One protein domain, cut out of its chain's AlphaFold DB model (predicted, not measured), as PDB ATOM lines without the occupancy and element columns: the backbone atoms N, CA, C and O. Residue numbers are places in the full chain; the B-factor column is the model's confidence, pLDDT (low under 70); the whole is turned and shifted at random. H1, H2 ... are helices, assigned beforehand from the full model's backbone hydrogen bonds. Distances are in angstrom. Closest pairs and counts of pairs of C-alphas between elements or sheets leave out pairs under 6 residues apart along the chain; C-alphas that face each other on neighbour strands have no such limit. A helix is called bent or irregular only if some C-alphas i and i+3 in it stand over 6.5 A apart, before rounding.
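What this domain is: This is residues 44 to 126, 274 to 332 and 425 to 448 of the 501 residues of the protein "DUF1736 domain-containing protein" of Culex quinquefasciatus (UniProt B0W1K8). Three long helices run by turns one way and back, with H3 packing on both H2 and H5, which stay apart from each other. The bent H1, nearly straight, stands near the end where H2 and H5 begin and H3 ends, with two long loops and the short H4 around it, while H6 starts near the last turns of H5 and folds back beside it as a loosely set arm, making a narrow V. The printed part has 166 residues with six named helices, H1 to H6 in order, and no named strand: the class is all helix. It is only just loose, close to compact, with a radius of gyration of the C-alphas of 18.8 A, and spans 57 by 45 by 29 A.

How they stand to each other: H1, residues 53 to 72, was assigned as one helix by its hydrogen bonds but is bent: C-alphas 61 and 64 are 6.7 A apart, and its arms H1a and H1b stand at a shallow tilt of 23 degrees. H1b and H2, residues 95 to 121, only just touch, with 3 pairs of C-alphas within 8 A, the closest being Val 65 and Thr 100 at 6.1 A; they are about perpendicular at 79 degrees. H2 touches H3, residues 274 to 288, with residues 111 to 121 alone, at a shallow tilt of 27 degrees, opposite ways; the closest C-alphas are Gln 114 and Ser 277, 5.7 A. H3 and H4, residues 291 to 294, meet only through their link. H3 touches H5, residues 307 to 330, opposite ways at a shallow tilt of 25 degrees, the closest C-alphas being Leu 287 and Pro 313, 3.9 A. H5 has a kink of 41 degrees near residue 314 and is only just irregular, with C-alphas 309 and 312 6.8 A apart. H5 also touches H1b at a steep tilt of 54 degrees, the same way, with C-alphas Leu 71 and Ser 314 closest at 7.0 A. H6, residues 425 to 448, is close to H5 but not clearly touching, Leu 328 and Arg 430 having the closest C-alphas, 7.1 A. Every O i to N i+4 pair is within hydrogen-bond range in H1a, H1b, H2, H3 and H6, and 15 of 20 are in H5; H4 is too short for such a pair.

Where its parts are: H1a, residues 53 to 61, begins at C-alpha (20.725, -43.421, 35.447), and H1b covers residues 64 to 72. H2 measures 39.0 A, H3 21.5 A and H5 33.8 A. H6, 34.5 A long, ends at C-alpha 448 (4.331, -35.383, 1.606).

The domain as a whole: The C-alphas farthest apart are those of Met 83 and Val 126, 60.0 A. Residues 127 to 273 and 333 to 424 are not printed, with gaps of 14.4 A and 13.7 A between C-alphas. The links H1 to H2 and H4 to H5 are long. Mean pLDDT of the printed part is 83.6; 16 residues are under 70, among them 121 to 126.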
ATOM      1  N   ASP A  44       7.822 -32.237  29.578       74.12
ATOM      2  CA  ASP A  44       8.558 -31.975  28.330       74.12
ATOM      3  C   ASP A  44       9.597 -33.075  28.038       74.12
ATOM      4  O   ASP A  44       9.804 -33.473  26.891       74.12
ATOM      5  N   ASN A  45      10.220 -33.605  29.099       80.56
ATOM      6  CA  ASN A  45      11.193 -34.699  29.054       80.56
ATOM      7  C   ASN A  45      11.116 -35.550  30.347       80.56
ATOM      8  O   ASN A  45      11.954 -35.397  31.246       80.56
ATOM      9  N   PRO A  46      10.126 -36.459  30.478       78.31
ATOM     10  CA  PRO A  46       9.968 -37.299  31.674       78.31
ATOM     11  C   PRO A  46      11.135 -38.282  31.860       78.31
ATOM     12  O   PRO A  46      11.512 -38.621  32.986       78.31
ATOM     13  N   THR A  47      11.779 -38.693  30.762       81.12
ATOM     14  CA  THR A  47      12.997 -39.513  30.784       81.12
ATOM     15  C   THR A  47      14.111 -38.832  31.579       81.12
ATOM     16  O   THR A  47      14.687 -39.462  32.463       81.12
ATOM     17  N   ALA A  48      14.377 -37.542  31.358       77.06
ATOM     18  CA  ALA A  48      15.450 -36.828  32.054       77.06
ATOM     19  C   ALA A  48      15.246 -36.702  33.573       77.06
ATOM     20  O   ALA A  48      16.231 -36.593  34.304       77.06
ATOM     21  N   LYS A  49      13.997 -36.770  34.052       76.75
ATOM     22  CA  LYS A  49      13.654 -36.742  35.487       76.75
ATOM     23  C   LYS A  49      13.479 -38.137  36.108       76.75
ATOM     24  O   LYS A  49      13.159 -38.251  37.287       76.75
ATOM     25  N   THR A  50      13.719 -39.207  35.347       80.00
ATOM     26  CA  THR A  50      13.683 -40.589  35.848       80.00
ATOM     27  C   THR A  50      14.906 -40.880  36.727       80.00
ATOM     28  O   THR A  50      16.041 -40.711  36.283       80.00
ATOM     29  N   GLY A  51      14.702 -41.374  37.956       78.06
ATOM     30  CA  GLY A  51      15.792 -41.618  38.916       78.06
ATOM     31  C   GLY A  51      16.898 -42.547  38.390       78.06
ATOM     32  O   GLY A  51      18.084 -42.230  38.506       78.06
ATOM     33  N   SER A  52      16.523 -43.641  37.718       86.81
ATOM     34  CA  SER A  52      17.461 -44.584  37.088       86.81
ATOM     35  C   SER A  52      18.392 -43.891  36.083       86.81
ATOM     36  O   SER A  52      17.954 -43.372  35.051       86.81
ATOM     37  N   ALA A  53      19.696 -43.902  36.368       84.19
ATOM     38  CA  ALA A  53      20.725 -43.421  35.447       84.19
ATOM     39  C   ALA A  53      20.833 -44.312  34.194       84.19
ATOM     40  O   ALA A  53      21.020 -43.801  33.093       84.19
ATOM     41  N   TRP A  54      20.634 -45.628  34.343       85.12
ATOM     42  CA  TRP A  54      20.653 -46.581  33.230       85.12
ATOM     43  C   TRP A  54      19.499 -46.356  32.251       85.12
ATOM     44  O   TRP A  54      19.732 -46.282  31.048       85.12
ATOM     45  N   THR A  55      18.274 -46.153  32.751       86.12
ATOM     46  CA  THR A  55      17.107 -45.851  31.905       86.12
ATOM     47  C   THR A  55      17.319 -44.566  31.106       86.12
ATOM     48  O   THR A  55      17.002 -44.520  29.915       86.12
ATOM     49  N   ARG A  56      17.902 -43.535  31.737       86.50
ATOM     50  CA  ARG A  56      18.302 -42.292  31.063       86.50
ATOM     51  C   ARG A  56      19.334 -42.563  29.970       86.50
ATOM     52  O   ARG A  56      19.064 -42.256  28.815       86.50
ATOM     53  N   PHE A  57      20.462 -43.192  30.303       87.38
ATOM     54  CA  PHE A  57      21.550 -43.461  29.357       87.38
ATOM     55  C   PHE A  57      21.109 -44.282  28.134       87.38
ATOM     56  O   PHE A  57      21.414 -43.900  27.003       87.38
ATOM     57  N   LEU A  58      20.367 -45.375  28.339       89.00
ATOM     58  CA  LEU A  58      19.892 -46.238  27.251       89.00
ATOM     59  C   LEU A  58      18.898 -45.502  26.346       89.00
ATOM     60  O   LEU A  58      19.058 -45.500  25.126       89.00
ATOM     61  N   THR A  59      17.915 -44.818  26.939       89.12
ATOM     62  CA  THR A  59      16.913 -44.063  26.173       89.12
ATOM     63  C   THR A  59      17.566 -42.915  25.399       89.12
ATOM     64  O   THR A  59      17.301 -42.769  24.212       89.12
ATOM     65  N   PHE A  60      18.470 -42.149  26.022       87.69
ATOM     66  CA  PHE A  60      19.201 -41.046  25.384       87.69
ATOM     67  C   PHE A  60      20.132 -41.507  24.258       87.69
ATOM     68  O   PHE A  60      20.150 -40.888  23.196       87.69
ATOM     69  N   SER A  61      20.824 -42.636  24.426       88.50
ATOM     70  CA  SER A  61      21.637 -43.240  23.359       88.50
ATOM     71  C   SER A  61      20.787 -43.716  22.171       88.50
ATOM     72  O   SER A  61      21.265 -43.731  21.040       88.50
ATOM     73  N   TYR A  62      19.517 -44.066  22.395       89.94
ATOM     74  CA  TYR A  62      18.572 -44.420  21.333       89.94
ATOM     75  C   TYR A  62      17.988 -43.196  20.594       89.94
ATOM     76  O   TYR A  62      17.578 -43.322  19.439       89.94
ATOM     77  N   LEU A  63      17.987 -41.989  21.181       87.75
ATOM     78  CA  LEU A  63      17.377 -40.808  20.541       87.75
ATOM     79  C   LEU A  63      18.000 -40.452  19.176       87.75
ATOM     80  O   LEU A  63      17.228 -40.222  18.242       87.75
ATOM     81  N   PRO A  64      19.334 -40.453  18.970       87.62
ATOM     82  CA  PRO A  64      19.914 -40.237  17.640       87.62
ATOM     83  C   PRO A  64      19.531 -41.323  16.624       87.62
ATOM     84  O   PRO A  64      19.366 -41.018  15.447       87.62
ATOM     85  N   VAL A  65      19.317 -42.565  17.072       89.75
ATOM     86  CA  VAL A  65      18.848 -43.684  16.232       89.75
ATOM     87  C   VAL A  65      17.420 -43.427  15.752       89.75
ATOM     88  O   VAL A  65      17.116 -43.602  14.574       89.75
ATOM     89  N   PHE A  66      16.552 -42.965  16.654       88.88
ATOM     90  CA  PHE A  66      15.170 -42.609  16.343       88.88
ATOM     91  C   PHE A  66      15.090 -41.403  15.394       88.88
ATOM     92  O   PHE A  66      14.402 -41.460  14.378       88.88
ATOM     93  N   ASN A  67      15.870 -40.350  15.654       87.62
ATOM     94  CA  ASN A  67      15.986 -39.199  14.753       87.62
ATOM     95  C   ASN A  67      16.518 -39.602  13.363       87.62
ATOM     96  O   ASN A  67      16.017 -39.127  12.345       87.62
ATOM     97  N   PHE A  68      17.502 -40.503  13.297       87.69
ATOM     98  CA  PHE A  68      18.012 -41.016  12.026       87.69
ATOM     99  C   PHE A  68      16.990 -41.903  11.296       87.69
ATOM    100  O   PHE A  68      16.901 -41.831  10.072       87.69
ATOM    101  N   ARG A  69      16.157 -42.671  12.015       89.19
ATOM    102  CA  ARG A  69      15.002 -43.371  11.426       89.19
ATOM    103  C   ARG A  69      14.028 -42.386  10.783       89.19
ATOM    104  O   ARG A  69      13.692 -42.605   9.626       89.19
ATOM    105  N   LEU A  70      13.633 -41.312  11.474       87.50
ATOM    106  CA  LEU A  70      12.745 -40.281  10.911       87.50
ATOM    107  C   LEU A  70      13.332 -39.647   9.637       87.50
ATOM    108  O   LEU A  70      12.607 -39.416   8.672       87.50
ATOM    109  N   LEU A  71      14.651 -39.420   9.611       86.94
ATOM    110  CA  LEU A  71      15.365 -38.883   8.448       86.94
ATOM    111  C   LEU A  71      15.437 -39.870   7.264       86.94
ATOM    112  O   LEU A  71      15.381 -39.446   6.110       86.94
ATOM    113  N   LEU A  72      15.563 -41.175   7.530       86.56
ATOM    114  CA  LEU A  72      15.547 -42.219   6.497       86.56
ATOM    115  C   LEU A  72      14.136 -42.510   5.974       86.56
ATOM    116  O   LEU A  72      13.956 -42.677   4.767       86.56
ATOM    117  N   PHE A  73      13.159 -42.615   6.876       85.62
ATOM    118  CA  PHE A  73      11.775 -42.998   6.615       85.62
ATOM    119  C   PHE A  73      10.829 -42.216   7.542       85.62
ATOM    120  O   PHE A  73      10.634 -42.614   8.691       85.62
ATOM    121  N   PRO A  74      10.197 -41.133   7.051       82.75
ATOM    122  CA  PRO A  74       9.183 -40.403   7.803       82.75
ATOM    123  C   PRO A  74       7.890 -41.232   7.880       82.75
ATOM    124  O   PRO A  74       7.000 -41.130   7.030       82.75
ATOM    125  N   ASP A  75       7.795 -42.124   8.866       74.31
ATOM    126  CA  ASP A  75       6.561 -42.828   9.229       74.31
ATOM    127  C   ASP A  75       5.674 -41.964  10.125       74.31
ATOM    128  O   ASP A  75       4.553 -41.624   9.741       74.31
ATOM    129  N   VAL A  76       6.204 -41.575  11.278       75.75
ATOM    130  CA  VAL A  76       5.483 -40.899  12.350       75.75
ATOM    131  C   VAL A  76       6.097 -39.518  12.554       75.75
ATOM    132  O   VAL A  76       7.179 -39.401  13.118       75.75
ATOM    133  N   LEU A  77       5.410 -38.479  12.079       78.88
ATOM    134  CA  LEU A  77       5.692 -37.080  12.421       78.88
ATOM    135  C   LEU A  77       4.637 -36.609  13.427       78.88
ATOM    136  O   LEU A  77       3.512 -37.114  13.419       78.88
ATOM    137  N   SER A  78       5.000 -35.655  14.279       81.31
ATOM    138  CA  SER A  78       4.122 -35.080  15.300       81.31
ATOM    139  C   SER A  78       4.484 -33.626  15.570       81.31
ATOM    140  O   SER A  78       5.659 -33.290  15.723       81.31
ATOM    141  N   PHE A  79       3.471 -32.770  15.735       75.25
ATOM    142  CA  PHE A  79       3.678 -31.370  16.115       75.25
ATOM    143  C   PHE A  79       4.375 -31.219  17.485       75.25
ATOM    144  O   PHE A  79       4.992 -30.188  17.751       75.25
ATOM    145  N   ASP A  80       4.298 -32.239  18.351       78.94
ATOM    146  CA  ASP A  80       5.051 -32.310  19.607       78.94
ATOM    147  C   ASP A  80       5.412 -33.754  20.007       78.94
ATOM    148  O   ASP A  80       4.639 -34.697  19.818       78.94
ATOM    149  N   TRP A  81       6.583 -33.894  20.626       79.00
ATOM    150  CA  TRP A  81       7.227 -35.138  21.056       79.00
ATOM    151  C   TRP A  81       7.465 -35.204  22.580       79.00
ATOM    152  O   TRP A  81       8.222 -36.054  23.051       79.00
ATOM    153  N   GLY A  82       6.844 -34.312  23.364       76.88
ATOM    154  CA  GLY A  82       6.834 -34.383  24.831       76.88
ATOM    155  C   GLY A  82       6.015 -35.554  25.404       76.88
ATOM    156  O   GLY A  82       5.409 -36.346  24.682       76.88
ATOM    157  N   MET A  83       5.929 -35.625  26.732       76.06
ATOM    158  CA  MET A  83       5.303 -36.703  27.512       76.06
ATOM    159  C   MET A  83       5.923 -38.083  27.195       76.06
ATOM    160  O   MET A  83       7.123 -38.203  26.954       76.06
ATOM    161  N   GLU A  84       5.116 -39.144  27.221       74.12
ATOM    162  CA  GLU A  84       5.527 -40.541  27.031       74.12
ATOM    163  C   GLU A  84       5.683 -40.940  25.547       74.12
ATOM    164  O   GLU A  84       5.637 -42.124  25.220       74.12
ATOM    165  N   ALA A  85       5.868 -39.973  24.639       75.19
ATOM    166  CA  ALA A  85       5.901 -40.202  23.189       75.19
ATOM    167  C   ALA A  85       7.032 -41.134  22.709       75.19
ATOM    168  O   ALA A  85       6.975 -41.670  21.603       75.19
ATOM    169  N   ILE A  86       8.063 -41.348  23.534       83.50
ATOM    170  CA  ILE A  86       9.143 -42.304  23.273       83.50
ATOM    171  C   ILE A  86       9.253 -43.270  24.464       83.50
ATOM    172  O   ILE A  86       9.578 -42.837  25.573       83.50
ATOM    173  N   PRO A  87       9.017 -44.584  24.268       83.12
ATOM    174  CA  PRO A  87       8.973 -45.548  25.365       83.12
ATOM    175  C   PRO A  87      10.368 -45.797  25.953       83.12
ATOM    176  O   PRO A  87      11.232 -46.392  25.294       83.12
ATOM    177  N   ARG A  88      10.554 -45.376  27.215       86.88
ATOM    178  CA  ARG A  88      11.785 -45.549  28.011       86.88
ATOM    179  C   ARG A  88      12.332 -46.974  27.940       86.88
ATOM    180  O   ARG A  88      11.596 -47.953  28.061       86.88
ATOM    181  N   ILE A  89      13.651 -47.079  27.809       88.62
ATOM    182  CA  ILE A  89      14.368 -48.353  27.761       88.62
ATOM    183  C   ILE A  89      14.816 -48.729  29.175       88.62
ATOM    184  O   ILE A  89      15.744 -48.137  29.719       88.62
ATOM    185  N   ASN A  90      14.152 -49.725  29.766       85.44
ATOM    186  CA  ASN A  90      14.433 -50.205  31.128       85.44
ATOM    187  C   ASN A  90      15.289 -51.484  31.181       85.44
ATOM    188  O   ASN A  90      15.718 -51.874  32.261       85.44
ATOM    189  N   SER A  91      15.535 -52.141  30.044       89.06
ATOM    190  CA  SER A  91      16.322 -53.377  29.952       89.06
ATOM    191  C   SER A  91      17.458 -53.226  28.948       89.06
ATOM    192  O   SER A  91      17.290 -52.592  27.905       89.06
ATOM    193  N   LEU A  92      18.599 -53.858  29.232       85.25
ATOM    194  CA  LEU A  92      19.716 -53.979  28.290       85.25
ATOM    195  C   LEU A  92      19.349 -54.837  27.066       85.25
ATOM    196  O   LEU A  92      19.875 -54.600  25.982       85.25
ATOM    197  N   PHE A  93      18.399 -55.764  27.210       88.00
ATOM    198  CA  PHE A  93      17.989 -56.711  26.165       88.00
ATOM    199  C   PHE A  93      16.792 -56.235  25.314       88.00
ATOM    200  O   PHE A  93      16.195 -57.027  24.591       88.00
ATOM    201  N   ASP A  94      16.432 -54.947  25.370       89.00
ATOM    202  CA  ASP A  94      15.488 -54.345  24.417       89.00
ATOM    203  C   ASP A  94      16.101 -54.332  22.999       89.00
ATOM    204  O   ASP A  94      17.238 -53.894  22.808       89.00
ATOM    205  N   ALA A  95      15.342 -54.762  21.985       88.50
ATOM    206  CA  ALA A  95      15.763 -54.741  20.581       88.50
ATOM    207  C   ALA A  95      16.159 -53.332  20.086       88.50
ATOM    208  O   ALA A  95      16.983 -53.202  19.178       88.50
ATOM    209  N   LYS A  96      15.651 -52.265  20.719       89.94
ATOM    210  CA  LYS A  96      16.101 -50.882  20.486       89.94
ATOM    211  C   LYS A  96      17.599 -50.701  20.758       89.94
ATOM    212  O   LYS A  96      18.261 -49.989  20.008       89.94
ATOM    213  N   ASN A  97      18.165 -51.383  21.758       91.31
ATOM    214  CA  ASN A  97      19.600 -51.304  22.058       91.31
ATOM    215  C   ASN A  97      20.450 -51.969  20.970       91.31
ATOM    216  O   ASN A  97      21.536 -51.478  20.668       91.31
ATOM    217  N   LEU A  98      19.952 -53.032  20.329       91.12
ATOM    218  CA  LEU A  98      20.619 -53.633  19.170       91.12
ATOM    219  C   LEU A  98      20.660 -52.648  17.989       91.12
ATOM    220  O   LEU A  98      21.695 -52.525  17.335       91.12
ATOM    221  N   ALA A  99      19.584 -51.885  17.766       90.81
ATOM    222  CA  ALA A  99      19.578 -50.797  16.786       90.81
ATOM    223  C   ALA A  99      20.563 -49.669  17.161       90.81
ATOM    224  O   ALA A  99      21.277 -49.176  16.289       90.81
ATOM    225  N   THR A 100      20.675 -49.316  18.446       91.94
ATOM    226  CA  THR A 100      21.674 -48.357  18.960       91.94
ATOM    227  C   THR A 100      23.109 -48.818  18.710       91.94
ATOM    228  O   THR A 100      23.905 -48.071  18.139       91.94
ATOM    229  N   VAL A 101      23.444 -50.061  19.069       92.81
ATOM    230  CA  VAL A 101      24.773 -50.650  18.825       92.81
ATOM    231  C   VAL A 101      25.068 -50.728  17.324       92.81
ATOM    232  O   VAL A 101      26.161 -50.359  16.898       92.81
ATOM    233  N   GLY A 102      24.090 -51.130  16.507       93.94
ATOM    234  CA  GLY A 102      24.216 -51.165  15.048       93.94
ATOM    235  C   GLY A 102      24.465 -49.786  14.431       93.94
ATOM    236  O   GLY A 102      25.358 -49.643  13.596       93.94
ATOM    237  N   PHE A 103      23.737 -48.756  14.871       91.69
ATOM    238  CA  PHE A 103      23.883 -47.378  14.392       91.69
ATOM    239  C   PHE A 103      25.265 -46.796  14.716       91.69
ATOM    240  O   PHE A 103      25.986 -46.375  13.808       91.69
ATOM    241  N   TYR A 104      25.678 -46.824  15.988       91.19
ATOM    242  CA  TYR A 104      26.994 -46.310  16.385       91.19
ATOM    243  C   TYR A 104      28.146 -47.162  15.835       91.19
ATOM    244  O   TYR A 104      29.186 -46.611  15.469       91.19
ATOM    245  N   GLY A 105      27.961 -48.479  15.698       94.38
ATOM    246  CA  GLY A 105      28.923 -49.376  15.057       94.38
ATOM    247  C   GLY A 105      29.123 -49.061  13.572       94.38
ATOM    248  O   GLY A 105      30.262 -48.923  13.123       94.38
ATOM    249  N   ALA A 106      28.037 -48.866  12.817       93.00
ATOM    250  CA  ALA A 106      28.092 -48.478  11.407       93.00
ATOM    251  C   ALA A 106      28.725 -47.089  11.215       93.00
ATOM    252  O   ALA A 106      29.574 -46.913  10.337       93.00
ATOM    253  N   LEU A 107      28.375 -46.122  12.070       91.44
ATOM    254  CA  LEU A 107      28.980 -44.788  12.087       91.44
ATOM    255  C   LEU A 107      30.489 -44.853  12.367       91.44
ATOM    256  O   LEU A 107      31.286 -44.307  11.601       91.44
ATOM    257  N   GLY A 108      30.890 -45.556  13.430       92.56
ATOM    258  CA  GLY A 108      32.290 -45.741  13.802       92.56
ATOM    259  C   GLY A 108      33.092 -46.429  12.697       92.56
ATOM    260  O   GLY A 108      34.171 -45.960  12.340       92.56
ATOM    261  N   ALA A 109      32.535 -47.476  12.080       93.94
ATOM    262  CA  ALA A 109      33.143 -48.158  10.940       93.94
ATOM    263  C   ALA A 109      33.300 -47.232   9.720       93.94
ATOM    264  O   ALA A 109      34.365 -47.221   9.101       93.94
ATOM    265  N   ALA A 110      32.293 -46.418   9.393       90.25
ATOM    266  CA  ALA A 110      32.361 -45.469   8.282       90.25
ATOM    267  C   ALA A 110      33.443 -44.396   8.506       90.25
ATOM    268  O   ALA A 110      34.282 -44.175   7.626       90.25
ATOM    269  N   VAL A 111      33.480 -43.784   9.696       91.31
ATOM    270  CA  VAL A 111      34.508 -42.798  10.077       91.31
ATOM    271  C   VAL A 111      35.904 -43.431  10.078       91.31
ATOM    272  O   VAL A 111      36.842 -42.847   9.538       91.31
ATOM    273  N   TRP A 112      36.049 -44.648  10.603       91.94
ATOM    274  CA  TRP A 112      37.314 -45.392  10.632       91.94
ATOM    275  C   TRP A 112      37.835 -45.737   9.236       91.94
ATOM    276  O   TRP A 112      39.021 -45.546   8.957       91.94
ATOM    277  N   VAL A 113      36.966 -46.202   8.332       90.50
ATOM    278  CA  VAL A 113      37.335 -46.528   6.946       90.50
ATOM    279  C   VAL A 113      37.755 -45.270   6.185       90.50
ATOM    280  O   VAL A 113      38.839 -45.265   5.603       90.50
ATOM    281  N   GLN A 114      36.963 -44.193   6.223       87.31
ATOM    282  CA  GLN A 114      37.285 -42.959   5.489       87.31
ATOM    283  C   GLN A 114      38.454 -42.180   6.122       87.31
ATOM    284  O   GLN A 114      39.259 -41.571   5.417       87.31
ATOM    285  N   GLY A 115      38.622 -42.256   7.445       85.38
ATOM    286  CA  GLY A 115      39.818 -41.768   8.131       85.38
ATOM    287  C   GLY A 115      41.069 -42.533   7.691       85.38
ATOM    288  O   GLY A 115      42.080 -41.924   7.342       85.38
ATOM    289  N   ARG A 116      40.998 -43.869   7.609       84.62
ATOM    290  CA  ARG A 116      42.100 -44.710   7.109       84.62
ATOM    291  C   ARG A 116      42.418 -44.465   5.632       84.62
ATOM    292  O   ARG A 116      43.602 -44.492   5.287       84.62
ATOM    293  N   THR A 117      41.436 -44.209   4.759       82.94
ATOM    294  CA  THR A 117      41.726 -43.852   3.356       82.94
ATOM    295  C   THR A 117      42.407 -42.492   3.256       82.94
ATOM    296  O   THR A 117      43.438 -42.407   2.591       82.94
ATOM    297  N   LEU A 118      41.931 -41.462   3.968       78.62
ATOM    298  CA  LEU A 118      42.593 -40.151   3.983       78.62
ATOM    299  C   LEU A 118      44.005 -40.209   4.568       78.62
ATOM    300  O   LEU A 118      44.916 -39.639   3.976       78.62
ATOM    301  N   VAL A 119      44.233 -40.928   5.673       78.69
ATOM    302  CA  VAL A 119      45.585 -41.079   6.244       78.69
ATOM    303  C   VAL A 119      46.525 -41.762   5.246       78.69
ATOM    304  O   VAL A 119      47.634 -41.272   5.032       78.69
ATOM    305  N   ARG A 120      46.075 -42.816   4.548       74.44
ATOM    306  CA  ARG A 120      46.855 -43.468   3.477       74.44
ATOM    307  C   ARG A 120      47.126 -42.537   2.286       74.44
ATOM    308  O   ARG A 120      48.234 -42.542   1.764       74.44
ATOM    309  N   GLN A 121      46.154 -41.720   1.883       65.00
ATOM    310  CA  GLN A 121      46.285 -40.746   0.787       65.00
ATOM    311  C   GLN A 121      47.055 -39.467   1.183       65.00
ATOM    312  O   GLN A 121      47.481 -38.719   0.307       65.00
ATOM    313  N   SER A 122      47.244 -39.210   2.485       57.69
ATOM    314  CA  SER A 122      48.010 -38.066   3.007       57.69
ATOM    315  C   SER A 122      49.530 -38.251   2.913       57.69
ATOM    316  O   SER A 122      50.281 -37.280   3.021       57.69
ATOM    317  N   VAL A 123      49.989 -39.481   2.647       52.12
ATOM    318  CA  VAL A 123      51.360 -39.743   2.196       52.12
ATOM    319  C   VAL A 123      51.547 -39.019   0.854       52.12
ATOM    320  O   VAL A 123      50.764 -39.253  -0.067       52.12
ATOM    321  N   PRO A 124      52.533 -38.113   0.715       48.19
ATOM    322  CA  PRO A 124      52.590 -37.206  -0.425       48.19
ATOM    323  C   PRO A 124      52.866 -37.958  -1.729       48.19
ATOM    324  O   PRO A 124      54.002 -38.334  -2.018       48.19
ATOM    325  N   SER A 125      51.826 -38.125  -2.550       42.31
ATOM    326  CA  SER A 125      51.971 -38.632  -3.915       42.31
ATOM    327  C   SER A 125      52.923 -37.734  -4.707       42.31
ATOM    328  O   SER A 125      52.691 -36.526  -4.861       42.31
ATOM    329  N   VAL A 126      53.988 -38.342  -5.236       47.62
ATOM    330  CA  VAL A 126      55.036 -37.674  -6.026       47.62
ATOM    331  C   VAL A 126      54.448 -37.013  -7.284       47.62
ATOM    332  O   VAL A 126      54.958 -36.000  -7.758       47.62
ATOM    333  N   LEU A 274      41.137 -37.896  -2.841       50.47
ATOM    334  CA  LEU A 274      41.325 -37.131  -1.606       50.47
ATOM    335  C   LEU A 274      40.132 -36.204  -1.301       50.47
ATOM    336  O   LEU A 274      39.769 -36.032  -0.141       50.47
ATOM    337  N   SER A 275      39.492 -35.647  -2.337       68.94
ATOM    338  CA  SER A 275      38.263 -34.856  -2.205       68.94
ATOM    339  C   SER A 275      37.082 -35.748  -1.821       68.94
ATOM    340  O   SER A 275      36.357 -35.442  -0.879       68.94
ATOM    341  N   SER A 276      36.919 -36.904  -2.474       80.12
ATOM    342  CA  SER A 276      35.772 -37.788  -2.235       80.12
ATOM    343  C   SER A 276      35.714 -38.344  -0.808       80.12
ATOM    344  O   SER A 276      34.640 -38.338  -0.210       80.12
ATOM    345  N   SER A 277      36.832 -38.816  -0.238       81.81
ATOM    346  CA  SER A 277      36.834 -39.304   1.155       81.81
ATOM    347  C   SER A 277      36.676 -38.167   2.173       81.81
ATOM    348  O   SER A 277      36.012 -38.359   3.191       81.81
ATOM    349  N   ALA A 278      37.203 -36.968   1.888       83.81
ATOM    350  CA  ALA A 278      36.986 -35.789   2.729       83.81
ATOM    351  C   ALA A 278      35.519 -35.328   2.707       83.81
ATOM    352  O   ALA A 278      34.939 -35.101   3.766       83.81
ATOM    353  N   ALA A 279      34.891 -35.271   1.530       86.25
ATOM    354  CA  ALA A 279      33.482 -34.915   1.374       86.25
ATOM    355  C   ALA A 279      32.554 -35.898   2.108       86.25
ATOM    356  O   ALA A 279      31.616 -35.466   2.778       86.25
ATOM    357  N   ILE A 280      32.844 -37.206   2.068       89.81
ATOM    358  CA  ILE A 280      32.089 -38.210   2.839       89.81
ATOM    359  C   ILE A 280      32.232 -37.959   4.348       89.81
ATOM    360  O   ILE A 280      31.223 -37.968   5.050       89.81
ATOM    361  N   LEU A 281      33.439 -37.676   4.860       88.88
ATOM    362  CA  LEU A 281      33.617 -37.351   6.285       88.88
ATOM    363  C   LEU A 281      32.916 -36.051   6.693       88.88
ATOM    364  O   LEU A 281      32.290 -36.026   7.750       88.88
ATOM    365  N   VAL A 282      32.963 -34.995   5.874       89.94
ATOM    366  CA  VAL A 282      32.202 -33.754   6.121       89.94
ATOM    367  C   VAL A 282      30.702 -34.049   6.183       89.94
ATOM    368  O   VAL A 282      30.035 -33.621   7.120       89.94
ATOM    369  N   SER A 283      30.187 -34.853   5.252       91.56
ATOM    370  CA  SER A 283      28.766 -35.219   5.202       91.56
ATOM    371  C   SER A 283      28.336 -36.043   6.425       91.56
ATOM    372  O   SER A 283      27.314 -35.745   7.035       91.56
ATOM    373  N   ILE A 284      29.152 -37.015   6.860       91.38
ATOM    374  CA  ILE A 284      28.941 -37.775   8.110       91.38
ATOM    375  C   ILE A 284      29.020 -36.859   9.343       91.38
ATOM    376  O   ILE A 284      28.256 -37.033  10.292       91.38
ATOM    377  N   SER A 285      29.914 -35.866   9.337       89.62
ATOM    378  CA  SER A 285      30.067 -34.916  10.447       89.62
ATOM    379  C   SER A 285      28.832 -34.020  10.575       89.62
ATOM    380  O   SER A 285      28.290 -33.880  11.667       89.62
ATOM    381  N   LEU A 286      28.328 -33.487   9.457       89.25
ATOM    382  CA  LEU A 286      27.068 -32.735   9.407       89.25
ATOM    383  C   LEU A 286      25.857 -33.600   9.791       89.25
ATOM    384  O   LEU A 286      24.938 -33.100  10.429       89.25
ATOM    385  N   LEU A 287      25.877 -34.897   9.469       88.94
ATOM    386  CA  LEU A 287      24.824 -35.844   9.849       88.94
ATOM    387  C   LEU A 287      24.768 -36.110  11.364       88.94
ATOM    388  O   LEU A 287      23.700 -36.421  11.880       88.94
ATOM    389  N   THR A 288      25.889 -36.002  12.086       85.81
ATOM    390  CA  THR A 288      26.011 -36.545  13.457       85.81
ATOM    391  C   THR A 288      26.347 -35.527  14.541       85.81
ATOM    392  O   THR A 288      25.798 -35.620  15.638       85.81
ATOM    393  N   LEU A 289      27.186 -34.526  14.262       84.31
ATOM    394  CA  LEU A 289      27.549 -33.497  15.243       84.31
ATOM    395  C   LEU A 289      26.341 -32.687  15.767       84.31
ATOM    396  O   LEU A 289      26.319 -32.432  16.972       84.31
ATOM    397  N   PRO A 290      25.307 -32.339  14.963       82.81
ATOM    398  CA  PRO A 290      24.122 -31.636  15.471       82.81
ATOM    399  C   PRO A 290      23.319 -32.429  16.509       82.81
ATOM    400  O   PRO A 290      22.641 -31.832  17.345       82.81
ATOM    401  N   PHE A 291      23.411 -33.763  16.502       75.38
ATOM    402  CA  PHE A 291      22.745 -34.598  17.502       75.38
ATOM    403  C   PHE A 291      23.484 -34.640  18.842       75.38
ATOM    404  O   PHE A 291      22.846 -34.929  19.850       75.38
ATOM    405  N   LEU A 292      24.787 -34.332  18.909       75.50
ATOM    406  CA  LEU A 292      25.535 -34.434  20.169       75.50
ATOM    407  C   LEU A 292      24.981 -33.499  21.266       75.50
ATOM    408  O   LEU A 292      24.697 -34.014  22.349       75.50
ATOM    409  N   PRO A 293      24.708 -32.196  21.022       67.69
ATOM    410  CA  PRO A 293      24.043 -31.344  22.012       67.69
ATOM    411  C   PRO A 293      22.604 -31.781  22.320       67.69
ATOM    412  O   PRO A 293      22.183 -31.717  23.469       67.69
ATOM    413  N   ALA A 294      21.853 -32.239  21.312       66.44
ATOM    414  CA  ALA A 294      20.443 -32.615  21.453       66.44
ATOM    415  C   ALA A 294      20.220 -33.967  22.161       66.44
ATOM    416  O   ALA A 294      19.154 -34.204  22.724       66.44
ATOM    417  N   SER A 295      21.219 -34.854  22.152       69.69
ATOM    418  CA  SER A 295      21.129 -36.236  22.647       69.69
ATOM    419  C   SER A 295      20.884 -36.386  24.153       69.69
ATOM    420  O   SER A 295      20.728 -37.508  24.618       69.69
ATOM    421  N   ASN A 296      20.897 -35.295  24.929       72.62
ATOM    422  CA  ASN A 296      20.921 -35.292  26.398       72.62
ATOM    423  C   ASN A 296      22.139 -36.006  27.047       72.62
ATOM    424  O   ASN A 296      22.219 -36.082  28.271       72.62
ATOM    425  N   LEU A 297      23.116 -36.498  26.267       70.81
ATOM    426  CA  LEU A 297      24.282 -37.237  26.784       70.81
ATOM    427  C   LEU A 297      25.350 -36.344  27.440       70.81
ATOM    428  O   LEU A 297      26.065 -36.806  28.323       70.81
ATOM    429  N   LEU A 298      25.481 -35.086  26.998       69.12
ATOM    430  CA  LEU A 298      26.488 -34.136  27.506       69.12
ATOM    431  C   LEU A 298      25.887 -33.039  28.395       69.12
ATOM    432  O   LEU A 298      26.529 -32.583  29.336       69.12
ATOM    433  N   PHE A 299      24.656 -32.613  28.101       72.88
ATOM    434  CA  PHE A 299      23.941 -31.548  28.806       72.88
ATOM    435  C   PHE A 299      22.446 -31.879  28.847       72.88
ATOM    436  O   PHE A 299      21.927 -32.456  27.895       72.88
ATOM    437  N   TYR A 300      21.745 -31.486  29.914       71.50
ATOM    438  CA  TYR A 300      20.282 -31.595  29.984       71.50
ATOM    439  C   TYR A 300      19.627 -30.698  28.922       71.50
ATOM    440  O   TYR A 300      19.963 -29.516  28.819       71.50
ATOM    441  N   VAL A 301      18.649 -31.235  28.191       71.50
ATOM    442  CA  VAL A 301      17.835 -30.503  27.214       71.50
ATOM    443  C   VAL A 301      16.353 -30.800  27.453       71.50
ATOM    444  O   VAL A 301      15.941 -31.949  27.609       71.50
ATOM    445  N   GLY A 302      15.532 -29.747  27.481       67.94
ATOM    446  CA  GLY A 302      14.119 -29.835  27.860       67.94
ATOM    447  C   GLY A 302      13.214 -30.652  26.938       67.94
ATOM    448  O   GLY A 302      12.145 -31.048  27.375       67.94
ATOM    449  N   PHE A 303      13.629 -30.930  25.701       69.12
ATOM    450  CA  PHE A 303      12.893 -31.770  24.753       69.12
ATOM    451  C   PHE A 303      13.561 -33.142  24.581       69.12
ATOM    452  O   PHE A 303      14.783 -33.267  24.685       69.12
ATOM    453  N   VAL A 304      12.755 -34.162  24.273       70.81
ATOM    454  CA  VAL A 304      13.237 -35.516  23.945       70.81
ATOM    455  C   VAL A 304      13.622 -35.611  22.462       70.81
ATOM    456  O   VAL A 304      14.730 -36.015  22.123       70.81
ATOM    457  N   VAL A 305      12.724 -35.193  21.568       77.81
ATOM    458  CA  VAL A 305      12.925 -35.108  20.112       77.81
ATOM    459  C   VAL A 305      12.286 -33.812  19.615       77.81
ATOM    460  O   VAL A 305      11.352 -33.303  20.230       77.81
ATOM    461  N   ALA A 306      12.799 -33.253  18.520       72.44
ATOM    462  CA  ALA A 306      12.107 -32.217  17.761       72.44
ATOM    463  C   ALA A 306      12.575 -32.258  16.302       72.44
ATOM    464  O   ALA A 306      13.772 -32.220  16.027       72.44
ATOM    465  N   GLU A 307      11.640 -32.281  15.356       78.44
ATOM    466  CA  GLU A 307      11.932 -32.484  13.927       78.44
ATOM    467  C   GLU A 307      12.819 -31.369  13.339       78.44
ATOM    468  O   GLU A 307      13.678 -31.628  12.501       78.44
ATOM    469  N   ARG A 308      12.745 -30.150  13.897       81.44
ATOM    470  CA  ARG A 308      13.656 -29.024  13.596       81.44
ATOM    471  C   ARG A 308      15.150 -29.314  13.829       81.44
ATOM    472  O   ARG A 308      15.997 -28.608  13.291       81.44
ATOM    473  N   ILE A 309      15.496 -30.328  14.625       80.25
ATOM    474  CA  ILE A 309      16.890 -30.757  14.845       80.25
ATOM    475  C   ILE A 309      17.429 -31.469  13.595       80.25
ATOM    476  O   ILE A 309      18.630 -31.434  13.346       80.25
ATOM    477  N   LEU A 310      16.548 -32.063  12.778       85.69
ATOM    478  CA  LEU A 310      16.896 -32.814  11.571       85.69
ATOM    479  C   LEU A 310      17.370 -31.922  10.410       85.69
ATOM    480  O   LEU A 310      17.945 -32.453   9.466       85.69
ATOM    481  N   TYR A 311      17.202 -30.593  10.469       87.00
ATOM    482  CA  TYR A 311      17.579 -29.686   9.373       87.00
ATOM    483  C   TYR A 311      19.087 -29.644   9.066       87.00
ATOM    484  O   TYR A 311      19.464 -29.528   7.905       87.00
ATOM    485  N   LEU A 312      19.969 -29.752  10.067       87.06
ATOM    486  CA  LEU A 312      21.419 -29.846   9.818       87.06
ATOM    487  C   LEU A 312      21.849 -31.276   9.415       87.06
ATOM    488  O   LEU A 312      22.576 -31.420   8.427       87.06
ATOM    489  N   PRO A 313      21.360 -32.346  10.079       89.56
ATOM    490  CA  PRO A 313      21.566 -33.719   9.637       89.56
ATOM    491  C   PRO A 313      21.076 -34.024   8.219       89.56
ATOM    492  O   PRO A 313      21.726 -34.797   7.512       89.56
ATOM    493  N   SER A 314      19.975 -33.410   7.769       90.88
ATOM    494  CA  SER A 314      19.444 -33.611   6.418       90.88
ATOM    495  C   SER A 314      20.366 -33.044   5.340       90.88
ATOM    496  O   SER A 314      20.527 -33.686   4.306       90.88
ATOM    497  N   VAL A 315      21.080 -31.940   5.596       91.50
ATOM    498  CA  VAL A 315      22.152 -31.459   4.702       91.50
ATOM    499  C   VAL A 315      23.255 -32.515   4.573       91.50
ATOM    500  O   VAL A 315      23.660 -32.849   3.459       91.50
ATOM    501  N   GLY A 316      23.699 -33.110   5.686       91.62
ATOM    502  CA  GLY A 316      24.674 -34.210   5.670       91.62
ATOM    503  C   GLY A 316      24.183 -35.447   4.905       91.62
ATOM    504  O   GLY A 316      24.929 -36.042   4.126       91.62
ATOM    505  N   TYR A 317      22.910 -35.806   5.067       91.81
ATOM    506  CA  TYR A 317      22.262 -36.927   4.379       91.81
ATOM    507  C   TYR A 317      22.104 -36.691   2.868       91.81
ATOM    508  O   TYR A 317      22.495 -37.545   2.070       91.81
ATOM    509  N   CYS A 318      21.631 -35.511   2.459       92.12
ATOM    510  CA  CYS A 318      21.520 -35.116   1.055       92.12
ATOM    511  C   CYS A 318      22.888 -35.085   0.358       92.12
ATOM    512  O   CYS A 318      22.996 -35.529  -0.784       92.12
ATOM    513  N   LEU A 319      23.951 -34.645   1.045       91.56
ATOM    514  CA  LEU A 319      25.319 -34.715   0.520       91.56
ATOM    515  C   LEU A 319      25.801 -36.166   0.344       91.56
ATOM    516  O   LEU A 319      26.384 -36.484  -0.693       91.56
ATOM    517  N   LEU A 320      25.523 -37.073   1.292       91.31
ATOM    518  CA  LEU A 320      25.844 -38.502   1.133       91.31
ATOM    519  C   LEU A 320      25.098 -39.136  -0.049       91.31
ATOM    520  O   LEU A 320      25.715 -39.860  -0.835       91.31
ATOM    521  N   ILE A 321      23.803 -38.842  -0.205       91.81
ATOM    522  CA  ILE A 321      22.999 -39.309  -1.342       91.81
ATOM    523  C   ILE A 321      23.547 -38.740  -2.654       91.81
ATOM    524  O   ILE A 321      23.801 -39.511  -3.576       91.81
ATOM    525  N   GLY A 322      23.817 -37.434  -2.734       91.25
ATOM    526  CA  GLY A 322      24.380 -36.793  -3.927       91.25
ATOM    527  C   GLY A 322      25.737 -37.377  -4.337       91.25
ATOM    528  O   GLY A 322      25.947 -37.689  -5.506       91.25
ATOM    529  N   LEU A 323      26.636 -37.622  -3.378       89.88
ATOM    530  CA  LEU A 323      27.935 -38.266  -3.623       89.88
ATOM    531  C   LEU A 323      27.805 -39.738  -4.055       89.88
ATOM    532  O   LEU A 323      28.646 -40.231  -4.812       89.88
ATOM    533  N   GLY A 324      26.780 -40.448  -3.576       89.88
ATOM    534  CA  GLY A 324      26.456 -41.811  -3.998       89.88
ATOM    535  C   GLY A 324      25.868 -41.859  -5.410       89.88
ATOM    536  O   GLY A 324      26.351 -42.616  -6.253       89.88
ATOM    537  N   LEU A 325      24.874 -41.011  -5.684       90.19
ATOM    538  CA  LEU A 325      24.215 -40.890  -6.983       90.19
ATOM    539  C   LEU A 325      25.156 -40.366  -8.063       90.19
ATOM    540  O   LEU A 325      25.131 -40.913  -9.154       90.19
ATOM    541  N   GLY A 326      26.017 -39.386  -7.777       87.25
ATOM    542  CA  GLY A 326      27.010 -38.883  -8.735       87.25
ATOM    543  C   GLY A 326      27.924 -40.004  -9.230       87.25
ATOM    544  O   GLY A 326      27.936 -40.314 -10.417       87.25
ATOM    545  N   LYS A 327      28.555 -40.741  -8.305       85.81
ATOM    546  CA  LYS A 327      29.352 -41.942  -8.632       85.81
ATOM    547  C   LYS A 327      28.556 -43.004  -9.390       85.81
ATOM    548  O   LYS A 327      29.113 -43.700 -10.238       85.81
ATOM    549  N   LEU A 328      27.266 -43.144  -9.086       87.19
ATOM    550  CA  LEU A 328      26.382 -44.050  -9.807       87.19
ATOM    551  C   LEU A 328      26.047 -43.515 -11.209       87.19
ATOM    552  O   LEU A 328      25.955 -44.307 -12.132       87.19
ATOM    553  N   ILE A 329      25.886 -42.212 -11.427       85.44
ATOM    554  CA  ILE A 329      25.532 -41.595 -12.716       85.44
ATOM    555  C   ILE A 329      26.750 -41.515 -13.647       85.44
ATOM    556  O   ILE A 329      26.656 -41.946 -14.800       85.44
ATOM    557  N   ASP A 330      27.905 -41.090 -13.136       81.56
ATOM    558  CA  ASP A 330      29.159 -40.979 -13.892       81.56
ATOM    559  C   ASP A 330      29.623 -42.324 -14.461       81.56
ATOM    560  O   ASP A 330      30.237 -42.368 -15.524       81.56
ATOM    561  N   GLY A 331      29.213 -43.442 -13.851       65.81
ATOM    562  CA  GLY A 331      29.363 -44.789 -14.406       65.81
ATOM    563  C   GLY A 331      28.642 -45.056 -15.742       65.81
ATOM    564  O   GLY A 331      28.692 -46.189 -16.211       65.81
ATOM    565  N   GLN A 332      27.955 -44.077 -16.366       55.78
ATOM    566  CA  GLN A 332      27.626 -44.155 -17.806       55.78
ATOM    567  C   GLN A 332      28.869 -43.922 -18.671       55.78
ATOM    568  O   GLN A 332      29.003 -44.519 -19.735       55.78
ATOM    569  N   TYR A 425      25.802 -57.158 -16.242       87.38
ATOM    570  CA  TYR A 425      25.325 -57.299 -14.868       87.38
ATOM    571  C   TYR A 425      25.464 -55.997 -14.067       87.38
ATOM    572  O   TYR A 425      24.493 -55.574 -13.436       87.38
ATOM    573  N   GLN A 426      26.614 -55.313 -14.120       86.19
ATOM    574  CA  GLN A 426      26.801 -54.046 -13.401       86.19
ATOM    575  C   GLN A 426      25.880 -52.943 -13.944       86.19
ATOM    576  O   GLN A 426      25.270 -52.226 -13.149       86.19
ATOM    577  N   ARG A 427      25.703 -52.839 -15.272       86.25
ATOM    578  CA  ARG A 427      24.749 -51.905 -15.904       86.25
ATOM    579  C   ARG A 427      23.315 -52.173 -15.440       86.25
ATOM    580  O   ARG A 427      22.650 -51.240 -14.988       86.25
ATOM    581  N   ARG A 428      22.863 -53.434 -15.456       88.56
ATOM    582  CA  ARG A 428      21.514 -53.823 -15.005       88.56
ATOM    583  C   ARG A 428      21.312 -53.579 -13.506       88.56
ATOM    584  O   ARG A 428      20.328 -52.953 -13.120       88.56
ATOM    585  N   LYS A 429      22.257 -54.004 -12.660       89.62
ATOM    586  CA  LYS A 429      22.259 -53.754 -11.205       89.62
ATOM    587  C   LYS A 429      22.128 -52.262 -10.896       89.62
ATOM    588  O   LYS A 429      21.342 -51.861 -10.044       89.62
ATOM    589  N   ARG A 430      22.879 -51.433 -11.615       88.69
ATOM    590  CA  ARG A 430      22.851 -49.978 -11.498       88.69
ATOM    591  C   ARG A 430      21.522 -49.362 -11.939       88.69
ATOM    592  O   ARG A 430      21.017 -48.490 -11.239       88.69
ATOM    593  N   GLN A 431      20.957 -49.804 -13.063       90.06
ATOM    594  CA  GLN A 431      19.631 -49.364 -13.509       90.06
ATOM    595  C   GLN A 431      18.564 -49.695 -12.459       90.06
ATOM    596  O   GLN A 431      17.763 -48.829 -12.127       90.06
ATOM    597  N   ILE A 432      18.614 -50.893 -11.864       93.56
ATOM    598  CA  ILE A 432      17.730 -51.290 -10.757       93.56
ATOM    599  C   ILE A 432      17.870 -50.333  -9.562       93.56
ATOM    600  O   ILE A 432      16.858 -49.883  -9.038       93.56
ATOM    601  N   ILE A 433      19.094 -49.962  -9.160       93.19
ATOM    602  CA  ILE A 433      19.317 -49.009  -8.054       93.19
ATOM    603  C   ILE A 433      18.750 -47.616  -8.383       93.19
ATOM    604  O   ILE A 433      18.100 -47.012  -7.532       93.19
ATOM    605  N   LEU A 434      18.951 -47.110  -9.605       92.56
ATOM    606  CA  LEU A 434      18.422 -45.804 -10.028       92.56
ATOM    607  C   LEU A 434      16.885 -45.794 -10.093       92.56
ATOM    608  O   LEU A 434      16.264 -44.846  -9.619       92.56
ATOM    609  N   VAL A 435      16.268 -46.856 -10.621       94.81
ATOM    610  CA  VAL A 435      14.801 -47.004 -10.670       94.81
ATOM    611  C   VAL A 435      14.215 -47.152  -9.266       94.81
ATOM    612  O   VAL A 435      13.227 -46.494  -8.953       94.81
ATOM    613  N   ALA A 436      14.841 -47.943  -8.388       94.69
ATOM    614  CA  ALA A 436      14.417 -48.083  -6.995       94.69
ATOM    615  C   ALA A 436      14.520 -46.757  -6.220       94.69
ATOM    616  O   ALA A 436      13.619 -46.426  -5.453       94.69
ATOM    617  N   PHE A 437      15.573 -45.968  -6.456       93.62
ATOM    618  CA  PHE A 437      15.708 -44.634  -5.869       93.62
ATOM    619  C   PHE A 437      14.639 -43.658  -6.393       93.62
ATOM    620  O   PHE A 437      14.020 -42.953  -5.602       93.62
ATOM    621  N   GLY A 438      14.358 -43.660  -7.701       94.75
ATOM    622  CA  GLY A 438      13.272 -42.862  -8.284       94.75
ATOM    623  C   GLY A 438      11.892 -43.240  -7.732       94.75
ATOM    624  O   GLY A 438      11.110 -42.363  -7.372       94.75
ATOM    625  N   ALA A 439      11.613 -44.538  -7.581       95.25
ATOM    626  CA  ALA A 439      10.380 -45.030  -6.968       95.25
ATOM    627  C   ALA A 439      10.258 -44.629  -5.485       95.25
ATOM    628  O   ALA A 439       9.173 -44.251  -5.045       95.25
ATOM    629  N   LEU A 440      11.364 -44.646  -4.729       92.44
ATOM    630  CA  LEU A 440      11.400 -44.175  -3.342       92.44
ATOM    631  C   LEU A 440      11.094 -42.673  -3.243       92.44
ATOM    632  O   LEU A 440      10.298 -42.272  -2.395       92.44
ATOM    633  N   LEU A 441      11.668 -41.850  -4.130       92.81
ATOM    634  CA  LEU A 441      11.349 -40.421  -4.198       92.81
ATOM    635  C   LEU A 441       9.867 -40.186  -4.506       92.81
ATOM    636  O   LEU A 441       9.229 -39.413  -3.800       92.81
ATOM    637  N   LEU A 442       9.293 -40.884  -5.493       94.44
ATOM    638  CA  LEU A 442       7.864 -40.770  -5.820       94.44
ATOM    639  C   LEU A 442       6.966 -41.176  -4.639       94.44
ATOM    640  O   LEU A 442       5.994 -40.482  -4.343       94.44
ATOM    641  N   ALA A 443       7.317 -42.244  -3.914       92.19
ATOM    642  CA  ALA A 443       6.606 -42.651  -2.704       92.19
ATOM    643  C   ALA A 443       6.694 -41.595  -1.585       92.19
ATOM    644  O   ALA A 443       5.722 -41.381  -0.858       92.19
ATOM    645  N   TYR A 444       7.830 -40.903  -1.453       90.75
ATOM    646  CA  TYR A 444       8.000 -39.826  -0.472       90.75
ATOM    647  C   TYR A 444       7.274 -38.543  -0.896       90.75
ATOM    648  O   TYR A 444       6.628 -37.930  -0.054       90.75
ATOM    649  N   CYS A 445       7.254 -38.192  -2.185       92.56
ATOM    650  CA  CYS A 445       6.398 -37.124  -2.713       92.56
ATOM    651  C   CYS A 445       4.910 -37.403  -2.437       92.56
ATOM    652  O   CYS A 445       4.204 -36.513  -1.969       92.56
ATOM    653  N   GLY A 446       4.450 -38.643  -2.648       91.69
ATOM    654  CA  GLY A 446       3.087 -39.069  -2.310       91.69
ATOM    655  C   GLY A 446       2.784 -38.980  -0.810       91.69
ATOM    656  O   GLY A 446       1.725 -38.484  -0.429       91.69
ATOM    657  N   LYS A 447       3.731 -39.373   0.056       88.12
ATOM    658  CA  LYS A 447       3.614 -39.176   1.512       88.12
ATOM    659  C   LYS A 447       3.532 -37.699   1.898       88.12
ATOM    660  O   LYS A 447       2.677 -37.360   2.706       88.12
ATOM    661  N   THR A 448       4.372 -36.830   1.334       89.06
ATOM    662  CA  THR A 448       4.331 -35.383   1.606       89.06
ATOM    663  C   THR A 448       3.008 -34.774   1.146       89.06
ATOM    664  O   THR A 448       2.389 -34.035   1.902       89.06
TER     665      THR A 448